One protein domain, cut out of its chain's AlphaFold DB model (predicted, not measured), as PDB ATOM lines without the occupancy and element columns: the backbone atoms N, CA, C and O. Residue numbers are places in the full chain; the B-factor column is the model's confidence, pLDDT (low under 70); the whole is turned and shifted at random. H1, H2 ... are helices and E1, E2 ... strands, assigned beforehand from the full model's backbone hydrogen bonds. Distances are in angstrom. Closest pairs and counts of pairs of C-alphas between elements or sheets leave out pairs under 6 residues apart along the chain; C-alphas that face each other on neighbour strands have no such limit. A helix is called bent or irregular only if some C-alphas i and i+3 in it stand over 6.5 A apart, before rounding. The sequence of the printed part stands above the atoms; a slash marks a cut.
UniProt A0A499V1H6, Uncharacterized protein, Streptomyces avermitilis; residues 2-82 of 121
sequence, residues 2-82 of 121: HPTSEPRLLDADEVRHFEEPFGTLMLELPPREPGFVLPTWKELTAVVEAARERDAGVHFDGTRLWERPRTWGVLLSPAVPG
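AT A GLANCE: This is residues 2 to 82 of the 121 residues of an uncharacterized protein of Streptomyces avermitilis (UniProt A0A499V1H6). A small ribbon of two parallel strands, E1 and E2, has the longest helix, H2, packed over it, and H1 lies side by side with H2. Past the ends of the strands the short helices H3 and H4 make a small arm at one end of the longest axis, away from H1 and H2. The printed part has 81 residues, with four named helices and two named strands in the order H1 E1 H2 E2 H3 H4; the class is mixed, helices and strands, with 40 residues in named elements, under half. It is compact, with a radius of gyration of the C-alphas of 13.3 A and spans of 38 by 26 by 19 A.

IN THESE COORDINATES: E1 is residues 24 to 28, 13.1 A from first to last C-alpha, beginning at C-alpha 24 (110.113, -123.693, 123.328). E2 is residues 57 to 61, 13.2 A long. H2, residues 41 to 53, is 18.4 A long and begins at C-alpha 41 (118.259, -105.315, 123.950). H1 is residues 12 to 17, 8.7 A long. H3, residues 63 to 66, is 6.7 A long and only just irregular: C-alphas 63 and 66 are 6.7 A apart. H4, residues 69 to 75, is 10.6 A long and ends at C-alpha 75 (113.975, -99.236, 133.409).

HOW THE PARTS SIT: E1 and E2 are parallel neighbours, with 21 degrees between their directions. N 25 and O 57, 2.8 A apart, and N 61 and O 27, 2.9 A apart, are within hydrogen-bond range. E1, H2 and E2 form a strand-helix-strand unit, two parallel strands with a helix between them along the chain, and its crossover is right-handed. The closest C-alphas of H2 and E2 are those of Val 48 and Val 58, 6.7 A apart; those of H2 and E1 are Ala 51 and Leu 25, also 6.7 A. H1 and H2 touch, closest at the C-alphas of Ala 12 and Val 47, 4.3 A apart. They run the same way at a shallow tilt of 25 degrees. H3 and H4 only just touch, and only at the corner by their link, with 3 pairs of C-alphas within 8 A; the closest are those of Leu 65 and Thr 71, 5.5 A apart. H4 is apart from H1, E1, H2 and E2. In H1 and H2 every O i to N i+4 pair is within hydrogen-bond range; in H4 it is 1 of 3, beside 4 of 4 O i to N i+3 pairs, and H3 is too short for an i+4 pair.

THE WHOLE: The two C-alphas farthest apart are those of Glu 19 and Gly 82, 39.6 A. The printed part has no cut. The link from E1 to H2, residues 29 to 40, is long. Mean pLDDT of the printed part is 78.0; residues 2 to 7, 33 to 36 and 65 to 80 are under 70.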
ATOM      1  N   HIS A   2     120.919-126.765 128.078       55.03
ATOM      2  CA  HIS A   2     122.218-126.601 127.413       55.03
ATOM      3  C   HIS A   2     122.921-125.382 128.019       55.03
ATOM      4  O   HIS A   2     122.532-124.260 127.700       55.03
ATOM      5  N   PRO A   3     123.868-125.569 128.955       56.06
ATOM      6  CA  PRO A   3     124.601-124.451 129.534       56.06
ATOM      7  C   PRO A   3     125.556-123.852 128.493       56.06
ATOM      8  O   PRO A   3     126.264-124.585 127.804       56.06
ATOM      9  N   THR A   4     125.583-122.525 128.387       51.78
ATOM     10  CA  THR A   4     126.635-121.808 127.662       51.78
ATOM     11  C   THR A   4     127.907-121.788 128.511       51.78
ATOM     12  O   THR A   4     127.862-121.559 129.718       51.78
ATOM     13  N   SER A   5     129.059-122.056 127.894       55.69
ATOM     14  CA  SER A   5     130.357-122.083 128.592       55.69
ATOM     15  C   SER A   5     130.941-120.682 128.841       55.69
ATOM     16  O   SER A   5     131.851-120.524 129.654       55.69
ATOM     17  N   GLU A   6     130.443-119.666 128.134       59.41
ATOM     18  CA  GLU A   6     130.893-118.270 128.204       59.41
ATOM     19  C   GLU A   6     129.920-117.384 129.000       59.41
ATOM     20  O   GLU A   6     128.735-117.711 129.080       59.41
ATOM     21  N   PRO A   7     130.369-116.227 129.544       66.62
ATOM     22  CA  PRO A   7     129.532-115.317 130.319       66.62
ATOM     23  C   PRO A   7     128.531-114.482 129.534       66.62
ATOM     24  O   PRO A   7     128.482-113.260 129.648       66.62
ATOM     25  N   ARG A   8     127.701-115.165 128.752       72.44
ATOM     26  CA  ARG A   8     126.679-114.590 127.891       72.44
ATOM     27  C   ARG A   8     125.485-115.529 127.768       72.44
ATOM     28  O   ARG A   8     125.580-116.733 128.012       72.44
ATOM     29  N   LEU A   9     124.362-114.954 127.354       73.38
ATOM     30  CA  LEU A   9     123.246-115.746 126.855       73.38
ATOM     31  C   LEU A   9     123.632-116.477 125.566       73.38
ATOM     32  O   LEU A   9     124.565-116.079 124.861       73.38
ATOM     33  N   LEU A  10     122.859-117.524 125.284       83.62
ATOM     34  CA  LEU A  10     122.822-118.176 123.982       83.62
ATOM     35  C   LEU A  10     122.607-117.109 122.902       83.62
ATOM     36  O   LEU A  10     121.731-116.256 123.058       83.62
ATOM     37  N   ASP A  11     123.412-117.130 121.848       88.50
ATOM     38  CA  ASP A  11     123.292-116.193 120.739       88.50
ATOM     39  C   ASP A  11     122.294-116.684 119.676       88.50
ATOM     40  O   ASP A  11     121.769-117.798 119.717       88.50
ATOM     41  N   ALA A  12     121.971-115.804 118.729       91.81
ATOM     42  CA  ALA A  12     120.981-116.095 117.702       91.81
ATOM     43  C   ALA A  12     121.434-117.194 116.724       91.81
ATOM     44  O   ALA A  12     120.600-117.951 116.230       91.81
ATOM     45  N   ASP A  13     122.733-117.299 116.441       91.88
ATOM     46  CA  ASP A  13     123.259-118.300 115.514       91.88
ATOM     47  C   ASP A  13     123.298-119.678 116.169       91.88
ATOM     48  O   ASP A  13     122.928-120.662 115.527       91.88
ATOM     49  N   GLU A  14     123.624-119.750 117.457       90.69
ATOM     50  CA  GLU A  14     123.485-120.952 118.278       90.69
ATOM     51  C   GLU A  14     122.028-121.435 118.281       90.69
ATOM     52  O   GLU A  14     121.777-122.618 118.064       90.69
ATOM     53  N   VAL A  15     121.046-120.534 118.423       91.81
ATOM     54  CA  VAL A  15     119.618-120.891 118.322       91.81
ATOM     55  C   VAL A  15     119.255-121.413 116.934       91.81
ATOM     56  O   VAL A  15     118.542-122.411 116.837       91.81
ATOM     57  N   ARG A  16     119.715-120.777 115.852       92.62
ATOM     58  CA  ARG A  16     119.390-121.201 114.475       92.62
ATOM     59  C   ARG A  16     119.950-122.575 114.140       92.62
ATOM     60  O   ARG A  16     119.250-123.382 113.535       92.62
ATOM     61  N   HIS A  17     121.190-122.827 114.541       91.06
ATOM     62  CA  HIS A  17     121.943-124.016 114.146       91.06
ATOM     63  C   HIS A  17     121.902-125.136 115.187       91.06
ATOM     64  O   HIS A  17     122.552-126.160 114.996       91.06
ATOM     65  N   PHE A  18     121.147-124.975 116.277       90.94
ATOM     66  CA  PHE A  18     120.991-126.028 117.272       90.94
ATOM     67  C   PHE A  18     120.344-127.276 116.645       90.94
ATOM     68  O   PHE A  18     119.235-127.195 116.108       90.94
ATOM     69  N   GLU A  19     121.064-128.400 116.713       87.12
ATOM     70  CA  GLU A  19     120.848-129.605 115.897       87.12
ATOM     71  C   GLU A  19     119.492-130.282 116.137       87.12
ATOM     72  O   GLU A  19     118.887-130.821 115.210       87.12
ATOM     73  N   GLU A  20     118.991-130.241 117.372       87.50
ATOM     74  CA  GLU A  20     117.741-130.898 117.744       87.50
ATOM     75  C   GLU A  20     116.528-129.955 117.600       87.50
ATOM     76  O   GLU A  20     116.627-128.747 117.856       87.50
ATOM     77  N   PRO A  21     115.347-130.467 117.207       86.56
ATOM     78  CA  PRO A  21     114.121-129.678 117.190       86.56
ATOM     79  C   PRO A  21     113.641-129.362 118.616       86.56
ATOM     80  O   PRO A  21     113.641-130.226 119.490       86.56
ATOM     81  N   PHE A  22     113.154-128.140 118.843       88.19
ATOM     82  CA  PHE A  22     112.528-127.737 120.105       88.19
ATOM     83  C   PHE A  22     111.297-126.862 119.854       88.19
ATOM     84  O   PHE A  22     111.290-126.044 118.941       88.19
ATOM     85  N   GLY A  23     110.263-127.021 120.687       88.75
ATOM     86  CA  GLY A  23     109.032-126.216 120.612       88.75
ATOM     87  C   GLY A  23     109.028-124.982 121.520       88.75
ATOM     88  O   GLY A  23     108.135-124.141 121.436       88.75
ATOM     89  N   THR A  24     109.994-124.853 122.433       91.25
ATOM     90  CA  THR A  24     110.113-123.693 123.328       91.25
ATOM     91  C   THR A  24     111.571-123.441 123.696       91.25
ATOM     92  O   THR A  24     112.272-124.360 124.113       91.25
ATOM     93  N   LEU A  25     112.006-122.187 123.580       88.31
ATOM     94  CA  LEU A  25     113.273-121.675 124.085       88.31
ATOM     95  C   LEU A  25     113.046-121.002 125.446       88.31
ATOM     96  O   LEU A  25     112.245-120.073 125.552       88.31
ATOM     97  N   MET A  26     113.762-121.447 126.478       89.25
ATOM     98  CA  MET A  26     113.732-120.834 127.808       89.25
ATOM     99  C   MET A  26     115.008-120.028 128.056       89.25
ATOM    100  O   MET A  26     116.107-120.569 127.949       89.25
ATOM    101  N   LEU A  27     114.859-118.753 128.415       86.94
ATOM    102  CA  LEU A  27     115.959-117.827 128.687       86.94
ATOM    103  C   LEU A  27     115.854-117.305 130.120       86.94
ATOM    104  O   LEU A  27     114.860-116.680 130.486       86.94
ATOM    105  N   GLU A  28     116.883-117.542 130.927       84.88
ATOM    106  CA  GLU A  28     116.983-116.985 132.279       84.88
ATOM    107  C   GLU A  28     117.517-115.549 132.209       84.88
ATOM    108  O   GLU A  28     118.554-115.295 131.593       84.88
ATOM    109  N   LEU A  29     116.818-114.599 132.836       81.69
ATOM    110  CA  LEU A  29     117.166-113.181 132.829       81.69
ATOM    111  C   LEU A  29     117.293-112.617 134.257       81.69
ATOM    112  O   LEU A  29     116.307-112.550 134.993       81.69
ATOM    113  N   PRO A  30     118.475-112.102 134.633       75.38
ATOM    114  CA  PRO A  30     119.778-112.472 134.077       75.38
ATOM    115  C   PRO A  30     120.152-113.938 134.411       75.38
ATOM    116  O   PRO A  30     119.772-114.427 135.483       75.38
ATOM    117  N   PRO A  31     120.936-114.625 133.555       75.50
ATOM    118  CA  PRO A  31     121.350-116.008 133.777       75.50
ATOM    119  C   PRO A  31     122.186-116.141 135.055       75.50
ATOM    120  O   PRO A  31     122.999-115.268 135.376       75.50
ATOM    121  N   ARG A  32     121.989-117.231 135.808       73.56
ATOM    122  CA  ARG A  32     122.715-117.477 137.070       73.56
ATOM    123  C   ARG A  32     124.218-117.509 136.849       73.56
ATOM    124  O   ARG A  32     124.984-116.881 137.581       73.56
ATOM    125  N   GLU A  33     124.613-118.263 135.840       66.88
ATOM    126  CA  GLU A  33     125.997-118.508 135.503       66.88
ATOM    127  C   GLU A  33     126.278-117.946 134.117       66.88
ATOM    128  O   GLU A  33     125.464-118.135 133.212       66.88
ATOM    129  N   PRO A  34     127.402-117.237 133.949       57.22
ATOM    130  CA  PRO A  34     128.399-116.786 134.921       57.22
ATOM    131  C   PRO A  34     128.105-115.328 135.309       57.22
ATOM    132  O   PRO A  34     128.549-114.382 134.660       57.22
ATOM    133  N   GLY A  35     127.366-115.128 136.403       66.38
ATOM    134  CA  GLY A  35     127.406-113.855 137.129       66.38
ATOM    135  C   GLY A  35     126.353-112.814 136.760       66.38
ATOM    136  O   GLY A  35     126.614-111.622 136.915       66.38
ATOM    137  N   PHE A  36     125.151-113.232 136.356       69.38
ATOM    138  CA  PHE A  36     124.011-112.329 136.163       69.38
ATOM    139  C   PHE A  36     124.225-111.264 135.068       69.38
ATOM    140  O   PHE A  36     123.784-110.119 135.204       69.38
ATOM    141  N   VAL A  37     124.890-111.638 133.973       74.25
ATOM    142  CA  VAL A  37     125.124-110.753 132.822       74.25
ATOM    143  C   VAL A  37     123.818-110.521 132.065       74.25
ATOM    144  O   VAL A  37     123.229-111.451 131.522       74.25
ATOM    145  N   LEU A  38     123.357-109.270 132.015       74.81
ATOM    146  CA  LEU A  38     122.211-108.901 131.186       74.81
ATOM    147  C   LEU A  38     122.650-108.754 129.721       74.81
ATOM    148  O   LEU A  38     123.632-108.047 129.472       74.81
ATOM    149  N   PRO A  39     121.918-109.341 128.758       78.56
ATOM    150  CA  PRO A  39     122.137-109.043 127.351       78.56
ATOM    151  C   PRO A  39     121.762-107.595 127.058       78.56
ATOM    152  O   PRO A  39     120.905-106.990 127.715       78.56
ATOM    153  N   THR A  40     122.333-107.056 125.994       81.06
ATOM    154  CA  THR A  40     121.766-105.875 125.356       81.06
ATOM    155  C   THR A  40     120.389-106.198 124.775       81.06
ATOM    156  O   THR A  40     120.074-107.338 124.428       81.06
ATOM    157  N   TRP A  41     119.561-105.166 124.607       81.19
ATOM    158  CA  TRP A  41     118.259-105.315 123.950       81.19
ATOM    159  C   TRP A  41     118.383-105.942 122.555       81.19
ATOM    160  O   TRP A  41     117.604-106.822 122.209       81.19
ATOM    161  N   LYS A  42     119.402-105.528 121.789       83.06
ATOM    162  CA  LYS A  42     119.677-106.035 120.439       83.06
ATOM    163  C   LYS A  42     119.966-107.538 120.435       83.06
ATOM    164  O   LYS A  42     119.435-108.252 119.588       83.06
ATOM    165  N   GLU A  43     120.797-108.012 121.361       85.12
ATOM    166  CA  GLU A  43     121.114-109.440 121.498       85.12
ATOM    167  C   GLU A  43     119.867-110.236 121.885       85.12
ATOM    168  O   GLU A  43     119.555-111.237 121.247       85.12
ATOM    169  N   LEU A  44     119.095-109.743 122.859       87.38
ATOM    170  CA  LEU A  44     117.859-110.392 123.294       87.38
ATOM    171  C   LEU A  44     116.844-110.526 122.150       87.38
ATOM    172  O   LEU A  44     116.260-111.592 121.964       87.38
ATOM    173  N   THR A  45     116.637-109.463 121.367       88.88
ATOM    174  CA  THR A  45     115.708-109.502 120.230       88.88
ATOM    175  C   THR A  45     116.181-110.443 119.130       88.88
ATOM    176  O   THR A  45     115.355-111.161 118.577       88.88
ATOM    177  N   ALA A  46     117.489-110.509 118.858       91.62
ATOM    178  CA  ALA A  46     118.033-111.409 117.843       91.62
ATOM    179  C   ALA A  46     117.805-112.889 118.202       91.62
ATOM    180  O   ALA A  46     117.450-113.692 117.343       91.62
ATOM    181  N   VAL A  47     117.946-113.244 119.483       92.00
ATOM    182  CA  VAL A  47     117.666-114.595 119.997       92.00
ATOM    183  C   VAL A  47     116.176-114.936 119.879       92.00
ATOM    184  O   VAL A  47     115.814-116.037 119.467       92.00
ATOM    185  N   VAL A  48     115.294-113.983 120.203       92.00
ATOM    186  CA  VAL A  48     113.837-114.151 120.063       92.00
ATOM    187  C   VAL A  48     113.433-114.340 118.601       92.00
ATOM    188  O   VAL A  48     112.573-115.170 118.308       92.00
ATOM    189  N   GLU A  49     114.030-113.582 117.684       92.88
ATOM    190  CA  GLU A  49     113.802-113.729 116.244       92.88
ATOM    191  C   GLU A  49     114.249-115.108 115.752       92.88
ATOM    192  O   GLU A  49     113.453-115.803 115.125       92.88
ATOM    193  N   ALA A  50     115.445-115.561 116.139       93.75
ATOM    194  CA  ALA A  50     115.941-116.895 115.803       93.75
ATOM    195  C   ALA A  50     115.032-118.025 116.324       93.75
ATOM    196  O   ALA A  50     114.811-119.016 115.631       93.75
ATOM    197  N   ALA A  51     114.454-117.882 117.520       92.19
ATOM    198  CA  ALA A  51     113.496-118.857 118.043       92.19
ATOM    199  C   ALA A  51     112.191-118.878 117.227       92.19
ATOM    200  O   ALA A  51     111.656-119.946 116.934       92.19
ATOM    201  N   ARG A  52     111.700-117.705 116.809       91.12
ATOM    202  CA  ARG A  52     110.491-117.582 115.980       91.12
ATOM    203  C   ARG A  52     110.681-118.117 114.567       91.12
ATOM    204  O   ARG A  52     109.764-118.738 114.046       91.12
ATOM    205  N   GLU A  53     111.852-117.917 113.964       94.06
ATOM    206  CA  GLU A  53     112.219-118.522 112.672       94.06
ATOM    207  C   GLU A  53     112.104-120.056 112.709       94.06
ATOM    208  O   GLU A  53     111.843-120.687 111.687       94.06
ATOM    209  N   ARG A  54     112.253-120.648 113.899       91.25
ATOM    210  CA  ARG A  54     112.128-122.086 114.160       91.25
ATOM    211  C   ARG A  54     110.747-122.527 114.659       91.25
ATOM    212  O   ARG A  54     110.608-123.675 115.069       91.25
ATOM    213  N   ASP A  55     109.755-121.637 114.651       92.88
ATOM    214  CA  ASP A  55     108.408-121.868 115.199       92.88
ATOM    215  C   ASP A  55     108.406-122.281 116.690       92.88
ATOM    216  O   ASP A  55     107.542-123.015 117.166       92.88
ATOM    217  N   ALA A  56     109.396-121.805 117.455       91.38
ATOM    218  CA  ALA A  56     109.503-122.064 118.885       91.38
ATOM    219  C   ALA A  56     108.940-120.900 119.715       91.38
ATOM    220  O   ALA A  56     109.252-119.725 119.490       91.38
ATOM    221  N   GLY A  57     108.159-121.227 120.749       90.06
ATOM    222  CA  GLY A  57     107.778-120.262 121.780       90.06
ATOM    223  C   GLY A  57     109.000-119.770 122.564       90.06
ATOM    224  O   GLY A  57     109.971-120.504 122.718       90.06
ATOM    225  N   VAL A  58     108.963-118.546 123.097       89.50
ATOM    226  CA  VAL A  58     110.033-118.024 123.967       89.50
ATOM    227  C   VAL A  58     109.479-117.778 125.361       89.50
ATOM    228  O   VAL A  58     108.513-117.032 125.526       89.50
ATOM    229  N   HIS A  59     110.103-118.393 126.361       87.44
ATOM    230  CA  HIS A  59     109.802-118.188 127.770       87.44
ATOM    231  C   HIS A  59     110.973-117.491 128.464       87.44
ATOM    232  O   HIS A  59     112.114-117.941 128.368       87.44
ATOM    233  N   PHE A  60     110.684-116.413 129.189       85.69
ATOM    234  CA  PHE A  60     111.667-115.717 130.014       85.69
ATOM    235  C   PHE A  60     111.482-116.099 131.482       85.69
ATOM    236  O   PHE A  60     110.453-115.770 132.072       85.69
ATOM    237  N   ASP A  61     112.495-116.717 132.087       84.94
ATOM    238  CA  ASP A  61     112.588-116.820 133.543       84.94
ATOM    239  C   ASP A  61     113.200-115.522 134.078       84.94
ATOM    240  O   ASP A  61     114.417-115.336 134.119       84.94
ATOM    241  N   GLY A  62     112.321-114.589 134.437       76.94
ATOM    242  CA  GLY A  62     112.679-113.273 134.954       76.94
ATOM    243  C   GLY A  62     112.762-113.195 136.476       76.94
ATOM    244  O   GLY A  62     112.745-112.080 136.999       76.94
ATOM    245  N   THR A  63     112.815-114.321 137.202       77.81
ATOM    246  CA  THR A  63     112.718-114.348 138.678       77.81
ATOM    247  C   THR A  63     113.686-113.361 139.341       77.81
ATOM    248  O   THR A  63     113.346-112.696 140.315       77.81
ATOM    249  N   ARG A  64     114.873-113.176 138.748       73.25
ATOM    250  CA  ARG A  64     115.941-112.330 139.299       73.25
ATOM    251  C   ARG A  64     116.010-110.915 138.743       73.25
ATOM    252  O   ARG A  64     116.807-110.120 139.241       73.25
ATOM    253  N   LEU A  65     115.164-110.561 137.773       69.88
ATOM    254  CA  LEU A  65     115.036-109.173 137.312       69.88
ATOM    255  C   LEU A  65     114.636-108.231 138.452       69.88
ATOM    256  O   LEU A  65     114.970-107.051 138.413       69.88
ATOM    257  N   TRP A  66     113.977-108.747 139.488       66.56
ATOM    258  CA  TRP A  66     113.459-107.955 140.603       66.56
ATOM    259  C   TRP A  66     114.342-108.003 141.860       66.56
ATOM    260  O   TRP A  66     114.134-107.228 142.787       66.56
ATOM    261  N   GLU A  67     115.355-108.874 141.899       65.00
ATOM    262  CA  GLU A  67     116.160-109.129 143.105       65.00
ATOM    263  C   GLU A  67     117.331-108.149 143.301       65.00
ATOM    264  O   GLU A  67     117.951-108.128 144.367       65.00
ATOM    265  N   ARG A  68     117.694-107.341 142.292       57.94
ATOM    266  CA  ARG A  68     118.892-106.483 142.341       57.94
ATOM    267  C   ARG A  68     118.613-105.046 141.867       57.94
ATOM    268  O   ARG A  68     118.019-104.842 140.823       57.94
ATOM    269  N   PRO A  69     119.159-104.005 142.520       54.88
ATOM    270  CA  PRO A  69     119.028-102.625 142.031       54.88
ATOM    271  C   PRO A  69     119.622-102.390 140.627       54.88
ATOM    272  O   PRO A  69     119.163-101.514 139.899       54.88
ATOM    273  N   ARG A  70     120.631-103.178 140.215       55.91
ATOM    274  CA  ARG A  70     121.255-103.062 138.880       55.91
ATOM    275  C   ARG A  70     120.339-103.503 137.731       55.91
ATOM    276  O   ARG A  70     120.495-102.967 136.641       55.91
ATOM    277  N   THR A  71     119.378-104.403 137.952       56.88
ATOM    278  CA  THR A  71     118.372-104.767 136.934       56.88
ATOM    279  C   THR A  71     117.307-103.673 136.784       56.88
ATOM    280  O   THR A  71     116.820-103.443 135.680       56.88
ATOM    281  N   TRP A  72     117.053-102.884 137.838       56.31
ATOM    282  CA  TRP A  72     116.255-101.648 137.753       56.31
ATOM    283  C   TRP A  72     116.915-100.560 136.894       56.31
ATOM    284  O   TRP A  72     116.237 -99.689 136.348       56.31
ATOM    285  N   GLY A  73     118.242-100.628 136.741       59.50
ATOM    286  CA  GLY A  73     119.025 -99.695 135.935       59.50
ATOM    287  C   GLY A  73     118.598 -99.643 134.468       59.50
ATOM    288  O   GLY A  73     118.785 -98.609 133.843       59.50
ATOM    289  N   VAL A  74     117.977-100.702 133.931       63.09
ATOM    290  CA  VAL A  74     117.432-100.716 132.560       63.09
ATOM    291  C   VAL A  74     116.165 -99.867 132.457       63.09
ATOM    292  O   VAL A  74     116.061 -99.053 131.545       63.09
ATOM    293  N   LEU A  75     115.230-100.002 133.403       60.84
ATOM    294  CA  LEU A  75     113.975 -99.236 133.409       60.84
ATOM    295  C   LEU A  75     114.201 -97.742 133.671       60.84
ATOM    296  O   LEU A  75     113.401 -96.914 133.246       60.84
ATOM    297  N   LEU A  76     115.295 -97.414 134.362       64.50
ATOM    298  CA  LEU A  76     115.731 -96.046 134.648       64.50
ATOM    299  C   LEU A  76     116.777 -95.524 133.647       64.50
ATOM    300  O   LEU A  76     117.242 -94.394 133.785       64.50
ATOM    301  N   SER A  77     117.184 -96.333 132.662       67.75
ATOM    302  CA  SER A  77     118.219 -95.956 131.699       67.75
ATOM    303  C   SER A  77     117.673 -94.972 130.662       67.75
ATOM    304  O   SER A  77     116.604 -95.218 130.099       67.75
ATOM    305  N   PRO A  78     118.441 -93.936 130.272       67.75
ATOM    306  CA  PRO A  78     118.111 -93.093 129.120       67.75
ATOM    307  C   PRO A  78     117.947 -93.881 127.810       67.75
ATOM    308  O   PRO A  78     117.267 -93.421 126.897       67.75
ATOM    309  N   ALA A  79     118.550 -95.072 127.715       67.50
ATOM    310  CA  ALA A  79     118.412 -95.965 126.566       67.50
ATOM    311  C   ALA A  79     117.018 -96.613 126.456       67.50
ATOM    312  O   ALA A  79     116.694 -97.170 125.409       67.50
ATOM    313  N   VAL A  80     116.185 -96.533 127.504       64.56
ATOM    314  CA  VAL A  80     114.804 -97.040 127.522       64.56
ATOM    315  C   VAL A  80     113.846 -95.912 127.940       64.56
ATOM    316  O   VAL A  80     113.396 -95.861 129.088       64.56
ATOM    317  N   PRO A  81     113.504 -94.984 127.026       75.69
ATOM    318  CA  PRO A  81     112.594 -93.886 127.335       75.69
ATOM    319  C   PRO A  81     111.223 -94.382 127.820       75.69
ATOM    320  O   PRO A  81     110.545 -95.164 127.142       75.69
ATOM    321  N   GLY A  82     110.811 -93.904 128.996       82.06
ATOM    322  CA  GLY A  82     109.546 -94.280 129.635       82.06
ATOM    323  C   GLY A  82     109.529 -95.701 130.214       82.06
ATOM    324  O   GLY A  82     108.477 -96.341 130.249       82.06
TER     325      GLY A  82